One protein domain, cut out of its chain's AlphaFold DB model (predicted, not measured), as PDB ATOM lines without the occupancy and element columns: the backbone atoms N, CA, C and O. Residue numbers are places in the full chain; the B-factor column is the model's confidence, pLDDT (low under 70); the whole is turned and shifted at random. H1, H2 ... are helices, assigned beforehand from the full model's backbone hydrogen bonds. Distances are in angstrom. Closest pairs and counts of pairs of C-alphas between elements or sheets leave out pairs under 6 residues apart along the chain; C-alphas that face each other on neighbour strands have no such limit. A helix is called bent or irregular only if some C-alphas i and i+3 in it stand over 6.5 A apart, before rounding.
ATOM      1  N   TYR A 195     105.539 -68.715  -4.255       71.56
ATOM      2  CA  TYR A 195     106.345 -67.652  -4.862       71.56
ATOM      3  C   TYR A 195     106.166 -66.295  -4.161       71.56
ATOM      4  O   TYR A 195     107.155 -65.644  -3.821       71.56
ATOM      5  N   GLY A 196     104.920 -65.889  -3.896       69.62
ATOM      6  CA  GLY A 196     104.619 -64.635  -3.211       69.62
ATOM      7  C   GLY A 196     105.209 -64.619  -1.802       69.62
ATOM      8  O   GLY A 196     105.987 -63.730  -1.455       69.62
ATOM      9  N   LYS A 197     104.925 -65.669  -1.019       73.25
ATOM     10  CA  LYS A 197     105.354 -65.776   0.384       73.25
ATOM     11  C   LYS A 197     106.871 -65.936   0.551       73.25
ATOM     12  O   LYS A 197     107.458 -65.263   1.396       73.25
ATOM     13  N   CYS A 198     107.512 -66.807  -0.228       76.75
ATOM     14  CA  CYS A 198     108.904 -67.214   0.002       76.75
ATOM     15  C   CYS A 198     109.937 -66.486  -0.867       76.75
ATOM     16  O   CYS A 198     111.117 -66.511  -0.524       76.75
ATOM     17  N   VAL A 199     109.532 -65.851  -1.973       77.25
ATOM     18  CA  VAL A 199     110.463 -65.183  -2.901       77.25
ATOM     19  C   VAL A 199     110.182 -63.686  -2.986       77.25
ATOM     20  O   VAL A 199     111.072 -62.880  -2.711       77.25
ATOM     21  N   LEU A 200     108.949 -63.302  -3.324       80.81
ATOM     22  CA  LEU A 200     108.609 -61.904  -3.584       80.81
ATOM     23  C   LEU A 200     108.611 -61.055  -2.304       80.81
ATOM     24  O   LEU A 200     109.261 -60.014  -2.270       80.81
ATOM     25  N   THR A 201     107.956 -61.512  -1.232       81.75
ATOM     26  CA  THR A 201     107.876 -60.770   0.039       81.75
ATOM     27  C   THR A 201     109.250 -60.492   0.668       81.75
ATOM     28  O   THR A 201     109.494 -59.351   1.068       81.75
ATOM     29  N   PRO A 202     110.195 -61.452   0.744       87.06
ATOM     30  CA  PRO A 202     111.554 -61.156   1.199       87.06
ATOM     31  C   PRO A 202     112.267 -60.111   0.335       87.06
ATOM     32  O   PRO A 202     112.891 -59.203   0.879       87.06
ATOM     33  N   ILE A 203     112.145 -60.192  -0.996       86.06
ATOM     34  CA  ILE A 203     112.761 -59.212  -1.906       86.06
ATOM     35  C   ILE A 203     112.133 -57.827  -1.718       86.06
ATOM     36  O   ILE A 203     112.871 -56.844  -1.663       86.06
ATOM     37  N   LEU A 204     110.814 -57.736  -1.527       85.06
ATOM     38  CA  LEU A 204     110.119 -56.486  -1.196       85.06
ATOM     39  C   LEU A 204     110.647 -55.876   0.110       85.06
ATOM     40  O   LEU A 204     110.971 -54.689   0.148       85.06
ATOM     41  N   LYS A 205     110.812 -56.688   1.163       87.75
ATOM     42  CA  LYS A 205     111.370 -56.239   2.453       87.75
ATOM     43  C   LYS A 205     112.805 -55.734   2.314       87.75
ATOM     44  O   LYS A 205     113.125 -54.669   2.837       87.75
ATOM     45  N   ILE A 206     113.655 -56.468   1.592       88.38
ATOM     46  CA  ILE A 206     115.051 -56.076   1.344       88.38
ATOM     47  C   ILE A 206     115.111 -54.795   0.512       88.38
ATOM     48  O   ILE A 206     115.919 -53.917   0.805       88.38
ATOM     49  N   THR A 207     114.252 -54.665  -0.499       86.50
ATOM     50  CA  THR A 207     114.191 -53.479  -1.361       86.50
ATOM     51  C   THR A 207     113.732 -52.258  -0.570       86.50
ATOM     52  O   THR A 207     114.390 -51.222  -0.631       86.50
ATOM     53  N   SER A 208     112.674 -52.381   0.238       84.00
ATOM     54  CA  SER A 208     112.215 -51.292   1.108       84.00
ATOM     55  C   SER A 208     113.292 -50.875   2.121       84.00
ATOM     56  O   SER A 208     113.613 -49.693   2.254       84.00
ATOM     57  N   PHE A 209     113.932 -51.845   2.780       87.56
ATOM     58  CA  PHE A 209     115.025 -51.587   3.719       87.56
ATOM     59  C   PHE A 209     116.246 -50.938   3.052       87.56
ATOM     60  O   PHE A 209     116.809 -49.978   3.575       87.56
ATOM     61  N   GLY A 210     116.647 -51.429   1.877       86.12
ATOM     62  CA  GLY A 210     117.731 -50.836   1.099       86.12
ATOM     63  C   GLY A 210     117.413 -49.391   0.721       86.12
ATOM     64  O   GLY A 210     118.264 -48.517   0.880       86.12
ATOM     65  N   TYR A 211     116.171 -49.113   0.316       84.75
ATOM     66  CA  TYR A 211     115.748 -47.756  -0.006       84.75
ATOM     67  C   TYR A 211     115.786 -46.832   1.211       84.75
ATOM     68  O   TYR A 211     116.295 -45.716   1.110       84.75
ATOM     69  N   TYR A 212     115.331 -47.309   2.370       85.88
ATOM     70  CA  TYR A 212     115.415 -46.564   3.625       85.88
ATOM     71  C   TYR A 212     116.855 -46.128   3.959       85.88
ATOM     72  O   TYR A 212     117.071 -44.987   4.365       85.88
ATOM     73  N   ILE A 213     117.843 -47.000   3.729       87.44
ATOM     74  CA  ILE A 213     119.262 -46.701   3.979       87.44
ATOM     75  C   ILE A 213     119.834 -45.745   2.929       87.44
ATOM     76  O   ILE A 213     120.454 -44.740   3.273       87.44
ATOM     77  N   PHE A 214     119.680 -46.075   1.645       86.25
ATOM     78  CA  PHE A 214     120.417 -45.397   0.576       86.25
ATOM     79  C   PHE A 214     119.702 -44.167   0.018       86.25
ATOM     80  O   PHE A 214     120.345 -43.354  -0.644       86.25
ATOM     81  N   LYS A 215     118.379 -44.058   0.214       83.69
ATOM     82  CA  LYS A 215     117.503 -43.032  -0.387       83.69
ATOM     83  C   LYS A 215     117.701 -42.876  -1.904       83.69
ATOM     84  O   LYS A 215     117.507 -41.807  -2.473       83.69
ATOM     85  N   SER A 216     118.139 -43.949  -2.563       83.81
ATOM     86  CA  SER A 216     118.481 -43.990  -3.982       83.81
ATOM     87  C   SER A 216     118.090 -45.337  -4.563       83.81
ATOM     88  O   SER A 216     118.554 -46.389  -4.114       83.81
ATOM     89  N   TRP A 217     117.253 -45.301  -5.598       80.06
ATOM     90  CA  TRP A 217     116.765 -46.494  -6.281       80.06
ATOM     91  C   TRP A 217     117.887 -47.315  -6.913       80.06
ATOM     92  O   TRP A 217     117.902 -48.535  -6.780       80.06
ATOM     93  N   LEU A 218     118.864 -46.662  -7.550       84.81
ATOM     94  CA  LEU A 218     119.983 -47.361  -8.183       84.81
ATOM     95  C   LEU A 218     120.818 -48.130  -7.152       84.81
ATOM     96  O   LEU A 218     121.095 -49.312  -7.348       84.81
ATOM     97  N   LEU A 219     121.179 -47.476  -6.042       87.06
ATOM     98  CA  LEU A 219     121.951 -48.104  -4.966       87.06
ATOM     99  C   LEU A 219     121.163 -49.231  -4.295       87.06
ATOM    100  O   LEU A 219     121.718 -50.293  -4.025       87.06
ATOM    101  N   THR A 220     119.858 -49.034  -4.105       88.62
ATOM    102  CA  THR A 220     118.956 -50.058  -3.569       88.62
ATOM    103  C   THR A 220     118.920 -51.288  -4.465       88.62
ATOM    104  O   THR A 220     119.143 -52.397  -3.990       88.62
ATOM    105  N   PHE A 221     118.708 -51.118  -5.772       87.19
ATOM    106  CA  PHE A 221     118.696 -52.252  -6.693       87.19
ATOM    107  C   PHE A 221     120.063 -52.913  -6.819       87.19
ATOM    108  O   PHE A 221     120.125 -54.134  -6.921       87.19
ATOM    109  N   MET A 222     121.159 -52.154  -6.763       88.25
ATOM    110  CA  MET A 222     122.500 -52.735  -6.687       88.25
ATOM    111  C   MET A 222     122.686 -53.585  -5.425       88.25
ATOM    112  O   MET A 222     123.225 -54.686  -5.513       88.25
ATOM    113  N   PHE A 223     122.218 -53.106  -4.273       89.94
ATOM    114  CA  PHE A 223     122.253 -53.841  -3.010       89.94
ATOM    115  C   PHE A 223     121.405 -55.121  -3.063       89.94
ATOM    116  O   PHE A 223     121.879 -56.196  -2.698       89.94
ATOM    117  N   VAL A 224     120.190 -55.034  -3.608       88.62
ATOM    118  CA  VAL A 224     119.302 -56.182  -3.847       88.62
ATOM    119  C   VAL A 224     119.972 -57.197  -4.784       88.62
ATOM    120  O   VAL A 224     120.060 -58.380  -4.451       88.62
ATOM    121  N   CYS A 225     120.549 -56.739  -5.902       87.19
ATOM    122  CA  CYS A 225     121.299 -57.586  -6.831       87.19
ATOM    123  C   CYS A 225     122.490 -58.273  -6.148       87.19
ATOM    124  O   CYS A 225     122.726 -59.457  -6.383       87.19
ATOM    125  N   LEU A 226     123.227 -57.559  -5.294       88.25
ATOM    126  CA  LEU A 226     124.347 -58.115  -4.535       88.25
ATOM    127  C   LEU A 226     123.884 -59.237  -3.598       88.25
ATOM    128  O   LEU A 226     124.485 -60.310  -3.601       88.25
ATOM    129  N   ILE A 227     122.799 -59.026  -2.850       88.88
ATOM    130  CA  ILE A 227     122.228 -60.061  -1.977       88.88
ATOM    131  C   ILE A 227     121.806 -61.282  -2.797       88.88
ATOM    132  O   ILE A 227     122.163 -62.405  -2.453       88.88
ATOM    133  N   MET A 228     121.119 -61.083  -3.924       86.75
ATOM    134  CA  MET A 228     120.686 -62.183  -4.794       86.75
ATOM    135  C   MET A 228     121.872 -62.969  -5.370       86.75
ATOM    136  O   MET A 228     121.816 -64.199  -5.469       86.75
ATOM    137  N   LEU A 229     122.972 -62.290  -5.704       84.62
ATOM    138  CA  LEU A 229     124.217 -62.932  -6.133       84.62
ATOM    139  C   LEU A 229     124.860 -63.752  -5.009       84.62
ATOM    140  O   LEU A 229     125.301 -64.874  -5.270       84.62
ATOM    141  N   LEU A 230     124.877 -63.232  -3.778       87.38
ATOM    142  CA  LEU A 230     125.360 -63.956  -2.599       87.38
ATOM    143  C   LEU A 230     124.492 -65.186  -2.306       87.38
ATOM    144  O   LEU A 230     125.032 -66.272  -2.107       87.38
ATOM    145  N   CYS A 231     123.163 -65.062  -2.371       86.12
ATOM    146  CA  CYS A 231     122.239 -66.188  -2.225       86.12
ATOM    147  C   CYS A 231     122.483 -67.262  -3.292       86.12
ATOM    148  O   CYS A 231     122.582 -68.447  -2.972       86.12
ATOM    149  N   ARG A 232     122.641 -66.855  -4.560       84.69
ATOM    150  CA  ARG A 232     122.963 -67.774  -5.661       84.69
ATOM    151  C   ARG A 232     124.289 -68.497  -5.422       84.69
ATOM    152  O   ARG A 232     124.381 -69.701  -5.654       84.69
ATOM    153  N   TRP A 233     125.308 -67.776  -4.960       84.81
ATOM    154  CA  TRP A 233     126.618 -68.347  -4.654       84.81
ATOM    155  C   TRP A 233     126.560 -69.333  -3.481       84.81
ATOM    156  O   TRP A 233     127.085 -70.438  -3.593       84.81
ATOM    157  N   MET A 234     125.849 -68.993  -2.404       85.62
ATOM    158  CA  MET A 234     125.634 -69.883  -1.256       85.62
ATOM    159  C   MET A 234     124.892 -71.166  -1.646       85.62
ATOM    160  O   MET A 234     125.307 -72.256  -1.258       85.62
ATOM    161  N   MET A 235     123.844 -71.062  -2.469       83.88
ATOM    162  CA  MET A 235     123.132 -72.231  -3.001       83.88
ATOM    163  C   MET A 235     124.052 -73.125  -3.829       83.88
ATOM    164  O   MET A 235     124.042 -74.345  -3.670       83.88
ATOM    165  N   PHE A 236     124.893 -72.528  -4.676       83.75
ATOM    166  CA  PHE A 236     125.884 -73.281  -5.434       83.75
ATOM    167  C   PHE A 236     126.896 -73.995  -4.522       83.75
ATOM    168  O   PHE A 236     127.214 -75.155  -4.771       83.75
ATOM    169  N   LEU A 237     127.366 -73.354  -3.446       84.31
ATOM    170  CA  LEU A 237     128.265 -73.986  -2.473       84.31
ATOM    171  C   LEU A 237     127.616 -75.167  -1.744       84.31
ATOM    172  O   LEU A 237     128.256 -76.206  -1.580       84.31
ATOM    173  N   LEU A 238     126.354 -75.029  -1.330       84.94
ATOM    174  CA  LEU A 238     125.597 -76.111  -0.695       84.94
ATOM    175  C   LEU A 238     125.455 -77.307  -1.638       84.94
ATOM    176  O   LEU A 238     125.756 -78.437  -1.267       84.94
ATOM    177  N   VAL A 239     125.074 -77.042  -2.884       82.75
ATOM    178  CA  VAL A 239     124.929 -78.061  -3.926       82.75
ATOM    179  C   VAL A 239     126.266 -78.723  -4.256       82.75
ATOM    180  O   VAL A 239     126.330 -79.946  -4.360       82.75
ATOM    181  N   LYS A 240     127.355 -77.949  -4.330       82.56
ATOM    182  CA  LYS A 240     128.716 -78.476  -4.487       82.56
ATOM    183  C   LYS A 240     129.094 -79.417  -3.345       82.56
ATOM    184  O   LYS A 240     129.690 -80.460  -3.587       82.56
ATOM    185  N   ARG A 241     128.732 -79.070  -2.106       84.12
ATOM    186  CA  ARG A 241     128.987 -79.913  -0.932       84.12
ATOM    187  C   ARG A 241     128.184 -81.219  -0.966       84.12
ATOM    188  O   ARG A 241     128.681 -82.225  -0.478       84.12
ATOM    189  N   LEU A 242     126.982 -81.207  -1.543       81.50
ATOM    190  CA  LEU A 242     126.104 -82.380  -1.654       81.50
ATOM    191  C   LEU A 242     126.485 -83.322  -2.810       81.50
ATOM    192  O   LEU A 242     126.363 -84.532  -2.666       81.50
ATOM    193  N   LEU A 243     126.938 -82.784  -3.947       78.56
ATOM    194  CA  LEU A 243     127.259 -83.560  -5.158       78.56
ATOM    195  C   LEU A 243     128.682 -84.151  -5.182       78.56
ATOM    196  O   LEU A 243     128.991 -84.947  -6.071       78.56
ATOM    197  N   GLY A 244     129.548 -83.786  -4.231       73.56
ATOM    198  CA  GLY A 244     130.928 -84.281  -4.167       73.56
ATOM    199  C   GLY A 244     131.787 -83.853  -5.369       73.56
ATOM    200  O   GLY A 244     131.597 -82.777  -5.933       73.56
ATOM    201  N   GLU A 245     132.752 -84.691  -5.766       75.00
ATOM    202  CA  GLU A 245     133.724 -84.403  -6.842       75.00
ATOM    203  C   GLU A 245     133.217 -84.698  -8.264       75.00
ATOM    204  O   GLU A 245     133.986 -84.640  -9.224       75.00
ATOM    205  N   ASN A 246     131.932 -85.017  -8.447       77.75
ATOM    206  CA  ASN A 246     131.425 -85.404  -9.760       77.75
ATOM    207  C   ASN A 246     131.350 -84.190 -10.712       77.75
ATOM    208  O   ASN A 246     130.373 -83.435 -10.730       77.75
ATOM    209  N   VAL A 247     132.414 -83.998 -11.501       74.94
ATOM    210  CA  VAL A 247     132.690 -82.787 -12.296       74.94
ATOM    211  C   VAL A 247     131.565 -82.466 -13.281       74.94
ATOM    212  O   VAL A 247     131.163 -81.309 -13.401       74.94
ATOM    213  N   ILE A 248     131.022 -83.481 -13.960       76.00
ATOM    214  CA  ILE A 248     129.979 -83.302 -14.981       76.00
ATOM    215  C   ILE A 248     128.667 -82.853 -14.334       76.00
ATOM    216  O   ILE A 248     128.042 -81.900 -14.809       76.00
ATOM    217  N   ALA A 249     128.272 -83.497 -13.233       76.56
ATOM    218  CA  ALA A 249     127.072 -83.124 -12.491       76.56
ATOM    219  C   ALA A 249     127.196 -81.690 -11.963       76.56
ATOM    220  O   ALA A 249     126.318 -80.870 -12.214       76.56
ATOM    221  N   LEU A 250     128.339 -81.346 -11.359       78.31
ATOM    222  CA  LEU A 250     128.616 -80.001 -10.856       78.31
ATOM    223  C   LEU A 250     128.483 -78.924 -11.947       78.31
ATOM    224  O   LEU A 250     127.888 -77.871 -11.714       78.31
ATOM    225  N   MET A 251     128.998 -79.200 -13.149       79.12
ATOM    226  CA  MET A 251     128.953 -78.286 -14.293       79.12
ATOM    227  C   MET A 251     127.518 -78.004 -14.760       79.12
ATOM    228  O   MET A 251     127.144 -76.850 -14.997       79.12
ATOM    229  N   TRP A 252     126.698 -79.051 -14.887       79.38
ATOM    230  CA  TRP A 252     125.297 -78.917 -15.288       79.38
ATOM    231  C   TRP A 252     124.464 -78.241 -14.208       79.38
ATOM    232  O   TRP A 252     123.692 -77.330 -14.515       79.38
ATOM    233  N   THR A 253     124.668 -78.601 -12.942       78.56
ATOM    234  CA  THR A 253     123.956 -77.955 -11.841       78.56
ATOM    235  C   THR A 253     124.343 -76.483 -11.714       78.56
ATOM    236  O   THR A 253     123.470 -75.648 -11.493       78.56
ATOM    237  N   GLN A 254     125.606 -76.117 -11.960       77.75
ATOM    238  CA  GLN A 254     126.022 -74.713 -12.022       77.75
ATOM    239  C   GLN A 254     125.286 -73.941 -13.123       77.75
ATOM    240  O   GLN A 254     124.818 -72.829 -12.881       77.75
ATOM    241  N   LYS A 255     125.157 -74.518 -14.327       80.00
ATOM    242  CA  LYS A 255     124.407 -73.895 -15.430       80.00
ATOM    243  C   LYS A 255     122.927 -73.728 -15.089       80.00
ATOM    244  O   LYS A 255     122.391 -72.640 -15.287       80.00
ATOM    245  N   ILE A 256     122.295 -74.764 -14.535       79.88
ATOM    246  CA  ILE A 256     120.873 -74.746 -14.160       79.88
ATOM    247  C   ILE A 256     120.615 -73.733 -13.044       79.88
ATOM    248  O   ILE A 256     119.698 -72.929 -13.162       79.88
ATOM    249  N   ILE A 257     121.441 -73.707 -11.996       79.75
ATOM    250  CA  ILE A 257     121.322 -72.735 -10.899       79.75
ATOM    251  C   ILE A 257     121.526 -71.314 -11.425       79.75
ATOM    252  O   ILE A 257     120.745 -70.419 -11.104       79.75
ATOM    253  N   ASN A 258     122.546 -71.092 -12.257       77.50
ATOM    254  CA  ASN A 258     122.830 -69.765 -12.793       77.50
ATOM    255  C   ASN A 258     121.710 -69.239 -13.689       77.50
ATOM    256  O   ASN A 258     121.395 -68.051 -13.609       77.50
ATOM    257  N   TRP A 259     121.124 -70.103 -14.515       79.75
ATOM    258  CA  TRP A 259     120.030 -69.737 -15.406       79.75
ATOM    259  C   TRP A 259     118.695 -69.627 -14.656       79.75
ATOM    260  O   TRP A 259     118.057 -68.579 -14.698       79.75
ATOM    261  N   GLY A 260     118.315 -70.664 -13.905       79.38
ATOM    262  CA  GLY A 260     117.038 -70.766 -13.198       79.38
ATOM    263  C   GLY A 260     116.888 -69.755 -12.063       79.38
ATOM    264  O   GLY A 260     115.941 -68.970 -12.074       79.38
ATOM    265  N   LEU A 261     117.843 -69.703 -11.120       79.19
ATOM    266  CA  LEU A 261     117.794 -68.685 -10.061       79.19
ATOM    267  C   LEU A 261     118.014 -67.292 -10.636       79.19
ATOM    268  O   LEU A 261     117.372 -66.359 -10.179       79.19
ATOM    269  N   GLY A 262     118.879 -67.141 -11.647       77.19
ATOM    270  CA  GLY A 262     119.102 -65.852 -12.303       77.19
ATOM    271  C   GLY A 262     117.818 -65.262 -12.886       77.19
ATOM    272  O   GLY A 262     117.545 -64.078 -12.686       77.19
ATOM    273  N   LEU A 263     117.013 -66.089 -13.557       79.44
ATOM    274  CA  LEU A 263     115.733 -65.688 -14.133       79.44
ATOM    275  C   LEU A 263     114.689 -65.394 -13.050       79.44
ATOM    276  O   LEU A 263     114.107 -64.312 -13.062       79.44
ATOM    277  N   LEU A 264     114.516 -66.300 -12.082       79.00
ATOM    278  CA  LEU A 264     113.560 -66.135 -10.981       79.00
ATOM    279  C   LEU A 264     113.821 -64.841 -10.202       79.00
ATOM    280  O   LEU A 264     112.938 -64.002 -10.061       79.00
ATOM    281  N   PHE A 265     115.065 -64.633  -9.785       81.25
ATOM    282  CA  PHE A 265     115.499 -63.444  -9.065       81.25
ATOM    283  C   PHE A 265     115.331 -62.161  -9.891       81.25
ATOM    284  O   PHE A 265     114.840 -61.161  -9.366       81.25
ATOM    285  N   SER A 266     115.655 -62.178 -11.186       78.75
ATOM    286  CA  SER A 266     115.454 -61.002 -12.046       78.75
ATOM    287  C   SER A 266     113.974 -60.647 -12.209       78.75
ATOM    288  O   SER A 266     113.628 -59.472 -12.193       78.75
ATOM    289  N   ILE A 267     113.085 -61.635 -12.325       78.06
ATOM    290  CA  ILE A 267     111.639 -61.384 -12.401       78.06
ATOM    291  C   ILE A 267     111.125 -60.835 -11.069       78.06
ATOM    292  O   ILE A 267     110.402 -59.843 -11.056       78.06
ATOM    293  N   SER A 268     111.536 -61.417  -9.941       80.56
ATOM    294  CA  SER A 268     111.072 -60.977  -8.622       80.56
ATOM    295  C   SER A 268     111.565 -59.583  -8.240       80.56
ATOM    296  O   SER A 268     110.811 -58.811  -7.654       80.56
ATOM    297  N   ALA A 269     112.801 -59.218  -8.592       79.81
ATOM    298  CA  ALA A 269     113.282 -57.855  -8.380       79.81
ATOM    299  C   ALA A 269     112.562 -56.845  -9.294       79.81
ATOM    300  O   ALA A 269     112.289 -55.730  -8.855       79.81
ATOM    301  N   ALA A 270     112.176 -57.242 -10.515       75.75
ATOM    302  CA  ALA A 270     111.394 -56.396 -11.419       75.75
ATOM    303  C   ALA A 270     109.982 -56.181 -10.876       75.75
ATOM    304  O   ALA A 270     109.521 -55.046 -10.793       75.75
ATOM    305  N   ALA A 271     109.346 -57.258 -10.418       74.56
ATOM    306  CA  ALA A 271     108.064 -57.216  -9.730       74.56
ATOM    307  C   ALA A 271     108.124 -56.283  -8.512       74.56
ATOM    308  O   ALA A 271     107.324 -55.361  -8.396       74.56
ATOM    309  N   SER A 272     109.131 -56.461  -7.652       76.94
ATOM    310  CA  SER A 272     109.342 -55.617  -6.474       76.94
ATOM    311  C   SER A 272     109.539 -54.146  -6.834       76.94
ATOM    312  O   SER A 272     109.006 -53.284  -6.142       76.94
ATOM    313  N   ALA A 273     110.296 -53.849  -7.895       75.00
ATOM    314  CA  ALA A 273     110.487 -52.487  -8.374       75.00
ATOM    315  C   ALA A 273     109.150 -51.844  -8.754       75.00
ATOM    316  O   ALA A 273     108.884 -50.719  -8.346       75.00
ATOM    317  N   ILE A 274     108.309 -52.574  -9.492       72.56
ATOM    318  CA  ILE A 274     107.015 -52.096  -9.987       72.56
ATOM    319  C   ILE A 274     106.038 -51.864  -8.842       72.56
ATOM    320  O   ILE A 274     105.519 -50.756  -8.722       72.56
ATOM    321  N   ILE A 275     105.844 -52.874  -7.988       71.75
ATOM    322  CA  ILE A 275     104.920 -52.835  -6.845       71.75
ATOM    323  C   ILE A 275     105.222 -51.628  -5.969       71.75
ATOM    324  O   ILE A 275     104.338 -50.845  -5.639       71.75
ATOM    325  N   LEU A 276     106.495 -51.460  -5.615       71.50
ATOM    326  CA  LEU A 276     106.882 -50.382  -4.728       71.50
ATOM    327  C   LEU A 276     106.831 -49.017  -5.443       71.50
ATOM    328  O   LEU A 276     106.607 -47.999  -4.799       71.50
ATOM    329  N   SER A 277     106.990 -48.978  -6.770       66.12
ATOM    330  CA  SER A 277     106.943 -47.745  -7.571       66.12
ATOM    331  C   SER A 277     105.543 -47.273  -7.984       66.12
ATOM    332  O   SER A 277     105.449 -46.233  -8.632       66.12
ATOM    333  N   SER A 278     104.468 -48.005  -7.655       65.44
ATOM    334  CA  SER A 278     103.116 -47.692  -8.156       65.44
ATOM    335  C   SER A 278     102.616 -46.313  -7.715       65.44
ATOM    336  O   SER A 278     101.782 -45.720  -8.389       65.44
ATOM    337  N   GLY A 279     103.127 -45.787  -6.595       70.00
ATOM    338  CA  GLY A 279     102.767 -44.467  -6.082       70.00
ATOM    339  C   GLY A 279     101.291 -44.344  -5.687       70.00
ATOM    340  O   GLY A 279     100.784 -43.225  -5.653       70.00
ATOM    341  N   ARG A 280     100.586 -45.456  -5.428       77.88
ATOM    342  CA  ARG A 280      99.201 -45.461  -4.927       77.88
ATOM    343  C   ARG A 280      99.177 -45.580  -3.402       77.88
ATOM    344  O   ARG A 280      99.944 -46.352  -2.826       77.88
ATOM    345  N   MET A 281      98.277 -44.842  -2.748       80.50
ATOM    346  CA  MET A 281      98.089 -44.926  -1.294       80.50
ATOM    347  C   MET A 281      97.531 -46.302  -0.896       80.50
ATOM    348  O   MET A 281      97.979 -46.881   0.093       80.50
ATOM    349  N   GLU A 282      96.620 -46.856  -1.702       81.19
ATOM    350  CA  GLU A 282      96.028 -48.181  -1.470       81.19
ATOM    351  C   GLU A 282      97.073 -49.298  -1.373       81.19
ATOM    352  O   GLU A 282      97.046 -50.106  -0.443       81.19
ATOM    353  N   ASP A 283      98.017 -49.321  -2.318       77.31
ATOM    354  CA  ASP A 283      99.064 -50.341  -2.367       77.31
ATOM    355  C   ASP A 283      99.965 -50.250  -1.144       77.31
ATOM    356  O   ASP A 283     100.351 -51.264  -0.572       77.31
ATOM    357  N   ALA A 284     100.283 -49.038  -0.699       77.75
ATOM    358  CA  ALA A 284     101.113 -48.856   0.479       77.75
ATOM    359  C   ALA A 284     100.437 -49.371   1.758       77.75
ATOM    360  O   ALA A 284     101.106 -50.009   2.571       77.75
ATOM    361  N   ILE A 285      99.125 -49.153   1.906       80.31
ATOM    362  CA  ILE A 285      98.335 -49.690   3.023       80.31
ATOM    363  C   ILE A 285      98.325 -51.225   2.977       80.31
ATOM    364  O   ILE A 285      98.592 -51.871   3.993       80.31
ATOM    365  N   ALA A 286      98.107 -51.812   1.797       79.56
ATOM    366  CA  ALA A 286      98.131 -53.263   1.619       79.56
ATOM    367  C   ALA A 286      99.510 -53.871   1.920       79.56
ATOM    368  O   ALA A 286      99.624 -54.861   2.645       79.56
ATOM    369  N   LEU A 287     100.586 -53.252   1.434       78.62
ATOM    370  CA  LEU A 287     101.957 -53.711   1.669       78.62
ATOM    371  C   LEU A 287     102.359 -53.593   3.145       78.62
ATOM    372  O   LEU A 287     103.043 -54.479   3.670       78.62
ATOM    373  N   GLN A 288     101.907 -52.544   3.835       82.12
ATOM    374  CA  GLN A 288     102.107 -52.397   5.275       82.12
ATOM    375  C   GLN A 288     101.359 -53.483   6.059       82.12
ATOM    376  O   GLN A 288     101.930 -54.055   6.988       82.12
ATOM    377  N   ALA A 289     100.138 -53.839   5.648       80.38
ATOM    378  CA  ALA A 289      99.376 -54.934   6.250       80.38
ATOM    379  C   ALA A 289     100.057 -56.308   6.067       80.38
ATOM    380  O   ALA A 289      99.999 -57.152   6.958       80.38
ATOM    381  N   ILE A 290     100.787 -56.508   4.963       77.94
ATOM    382  CA  ILE A 290     101.615 -57.706   4.699       77.94
ATOM    383  C   ILE A 290     102.945 -57.679   5.503       77.94
ATOM    384  O   ILE A 290     103.743 -58.625   5.482       77.94
ATOM    385  N   GLY A 291     103.200 -56.612   6.267       81.44
ATOM    386  CA  GLY A 291     104.370 -56.470   7.132       81.44
ATOM    387  C   GLY A 291     105.634 -56.024   6.396       81.44
ATOM    388  O   GLY A 291     106.743 -56.394   6.800       81.44
ATOM    389  N   ILE A 292     105.495 -55.278   5.294       81.94
ATOM    390  CA  ILE A 292     106.623 -54.616   4.628       81.94
ATOM    391  C   ILE A 292     106.905 -53.292   5.361       81.94
ATOM    392  O   ILE A 292     106.014 -52.450   5.473       81.94
ATOM    393  N   PRO A 293     108.123 -53.092   5.896       80.31
ATOM    394  CA  PRO A 293     108.439 -51.915   6.703       80.31
ATOM    395  C   PRO A 293     108.696 -50.670   5.834       80.31
ATOM    396  O   PRO A 293     108.914 -50.786   4.631       80.31
ATOM    397  N   PHE A 294     108.735 -49.488   6.462       79.69
ATOM    398  CA  PHE A 294     109.186 -48.204   5.884       79.69
ATOM    399  C   PHE A 294     108.424 -47.687   4.646       79.69
ATOM    400  O   PHE A 294     108.964 -46.873   3.895       79.69
ATOM    401  N   MET A 295     107.165 -48.096   4.452       76.25
ATOM    402  CA  MET A 295     106.362 -47.694   3.285       76.25
ATOM    403  C   MET A 295     106.136 -46.174   3.175       76.25
ATOM    404  O   MET A 295     106.095 -45.651   2.065       76.25
ATOM    405  N   GLU A 296     106.080 -45.441   4.290       68.44
ATOM    406  CA  GLU A 296     105.900 -43.976   4.303       68.44
ATOM    407  C   GLU A 296     107.045 -43.224   3.600       68.44
ATOM    408  O   GLU A 296     106.808 -42.315   2.805       68.44
ATOM    409  N   ASN A 297     108.295 -43.654   3.813       65.00
ATOM    410  CA  ASN A 297     109.473 -43.092   3.135       65.00
ATOM    411  C   ASN A 297     109.501 -43.436   1.640       65.00
ATOM    412  O   ASN A 297     110.178 -42.779   0.845       65.00
ATOM    413  N   PHE A 298     108.790 -44.498   1.275       64.00
ATOM    414  CA  PHE A 298     108.756 -45.042  -0.065       64.00
ATOM    415  C   PHE A 298     107.751 -44.315  -0.957       64.00
ATOM    416  O   PHE A 298     108.046 -44.048  -2.117       64.00
ATOM    417  N   GLN A 299     106.589 -43.942  -0.415       62.00
ATOM    418  CA  GLN A 299     105.494 -43.314  -1.163       62.00
ATOM    419  C   GLN A 299     105.931 -42.056  -1.925       62.00
ATOM    420  O   GLN A 299     105.672 -41.939  -3.119       62.00
ATOM    421  N   ILE A 300     106.651 -41.144  -1.265       57.69
ATOM    422  CA  ILE A 300     107.105 -39.877  -1.870       57.69
ATOM    423  C   ILE A 300     108.158 -40.141  -2.956       57.69
ATOM    424  O   ILE A 300     108.159 -39.518  -4.011       57.69
ATOM    425  N   ALA A 301     109.028 -41.122  -2.726       56.19
ATOM    426  CA  ALA A 301     110.089 -41.489  -3.648       56.19
ATOM    427  C   ALA A 301     109.634 -42.335  -4.839       56.19
ATOM    428  O   ALA A 301     110.297 -42.322  -5.868       56.19
ATOM    429  N   ALA A 302     108.562 -43.110  -4.699       56.66
ATOM    430  CA  ALA A 302     107.939 -43.886  -5.768       56.66
ATOM    431  C   ALA A 302     107.171 -42.988  -6.736       56.66
ATOM    432  O   ALA A 302     107.136 -43.224  -7.942       56.66
ATOM    433  N   ALA A 303     106.602 -41.917  -6.199       55.50
ATOM    434  CA  ALA A 303     105.716 -41.021  -6.902       55.50
ATOM    435  C   ALA A 303     106.406 -40.179  -8.001       55.50
ATOM    436  O   ALA A 303     105.775 -39.864  -9.009       55.50
ATOM    437  N   ASP A 304     107.717 -39.937  -7.880       54.31
ATOM    438  CA  ASP A 304     108.583 -39.354  -8.927       54.31
ATOM    439  C   ASP A 304     108.885 -40.309 -10.100       54.31
ATOM    440  O   ASP A 304     109.420 -39.913 -11.146       54.31
ATOM    441  N   TYR A 305     108.599 -41.601  -9.923       53.97
ATOM    442  CA  TYR A 305     108.972 -42.670 -10.850       53.97
ATOM    443  C   TYR A 305     107.792 -43.238 -11.625       53.97
ATOM    444  O   TYR A 305     108.002 -44.150 -12.431       53.97
TER     445      TYR A 305
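Overview. This is residues 195 to 305 of the 579 residues of the protein "Putative membrane protein" of Bacteroides fragilis str. 2-F-2 #4 (UniProt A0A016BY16). A long helical hairpin, H2 and H3, makes the length of this domain; near the end away from its turn, H1 crosses H3 and makes a V with H2. A small helical hairpin, H4 and H5, forms a head at that same end. The printed part has 111 residues with five named helices, H1 to H5 in chain order, and no named strand: all helix. It is loose, with a radius of gyration of the C-alphas of 16.6 A, and spans 53 by 24 by 17 A.

Along the chain. H1, residues 195 to 214, begins at C-alpha 195 (106.345, -67.652, -4.862) and is 26.9 A long; it is only just irregular, with C-alphas 198 and 201 6.53 A apart. H2, residues 217 to 243, is 38.5 A long. H3, residues 247 to 277, measures 43.7 A from C-alpha 247 (132.690, -82.787, -12.296). H4 is residues 281 to 289. H5, residues 295 to 303, ends at C-alpha 303 (105.716, -41.021, -6.902).

Arrangement. H1 touches residues 217 to 224 of H2, opposite ways at a steep tilt of 47 degrees; the closest C-alphas, Gly 210 and Thr 220, are 4.9 A apart. Residues 199 to 208 of H1 touch residues 268 to 276 of H3 at a steep tilt of 65 degrees, closest at the C-alphas of Leu 204 and Ser 272, 5.4 A. In the hairpin H2 and H3, the tilt is a shallow 27 degrees, with the C-alphas of Lys 240 and Leu 250 closest at 6.5 A. Residues 276 to 277 of H3 touch H5, about perpendicular at 82 degrees; the closest C-alphas, Ser 277 and Ala 302, are 4.4 A apart. H4 and H5 touch at 31 degrees, closest at the C-alphas of Ala 284 and Met 295, 6.1 A; H4 is apart from H1 and H2. Every O i to N i+4 pair is within hydrogen-bond range in H2, H3 and H4, against 13 of 16 in H1 and 3 of 5 in H5.

Size, cuts and confidence. The two farthest C-alphas, of Glu 245 and Met 281, are 53.5 A apart. The printed part has no cut, and its four links are tight. Mean pLDDT of the printed part is 78.8; residues 196, 277 to 278 and 296 to 305 are under 70.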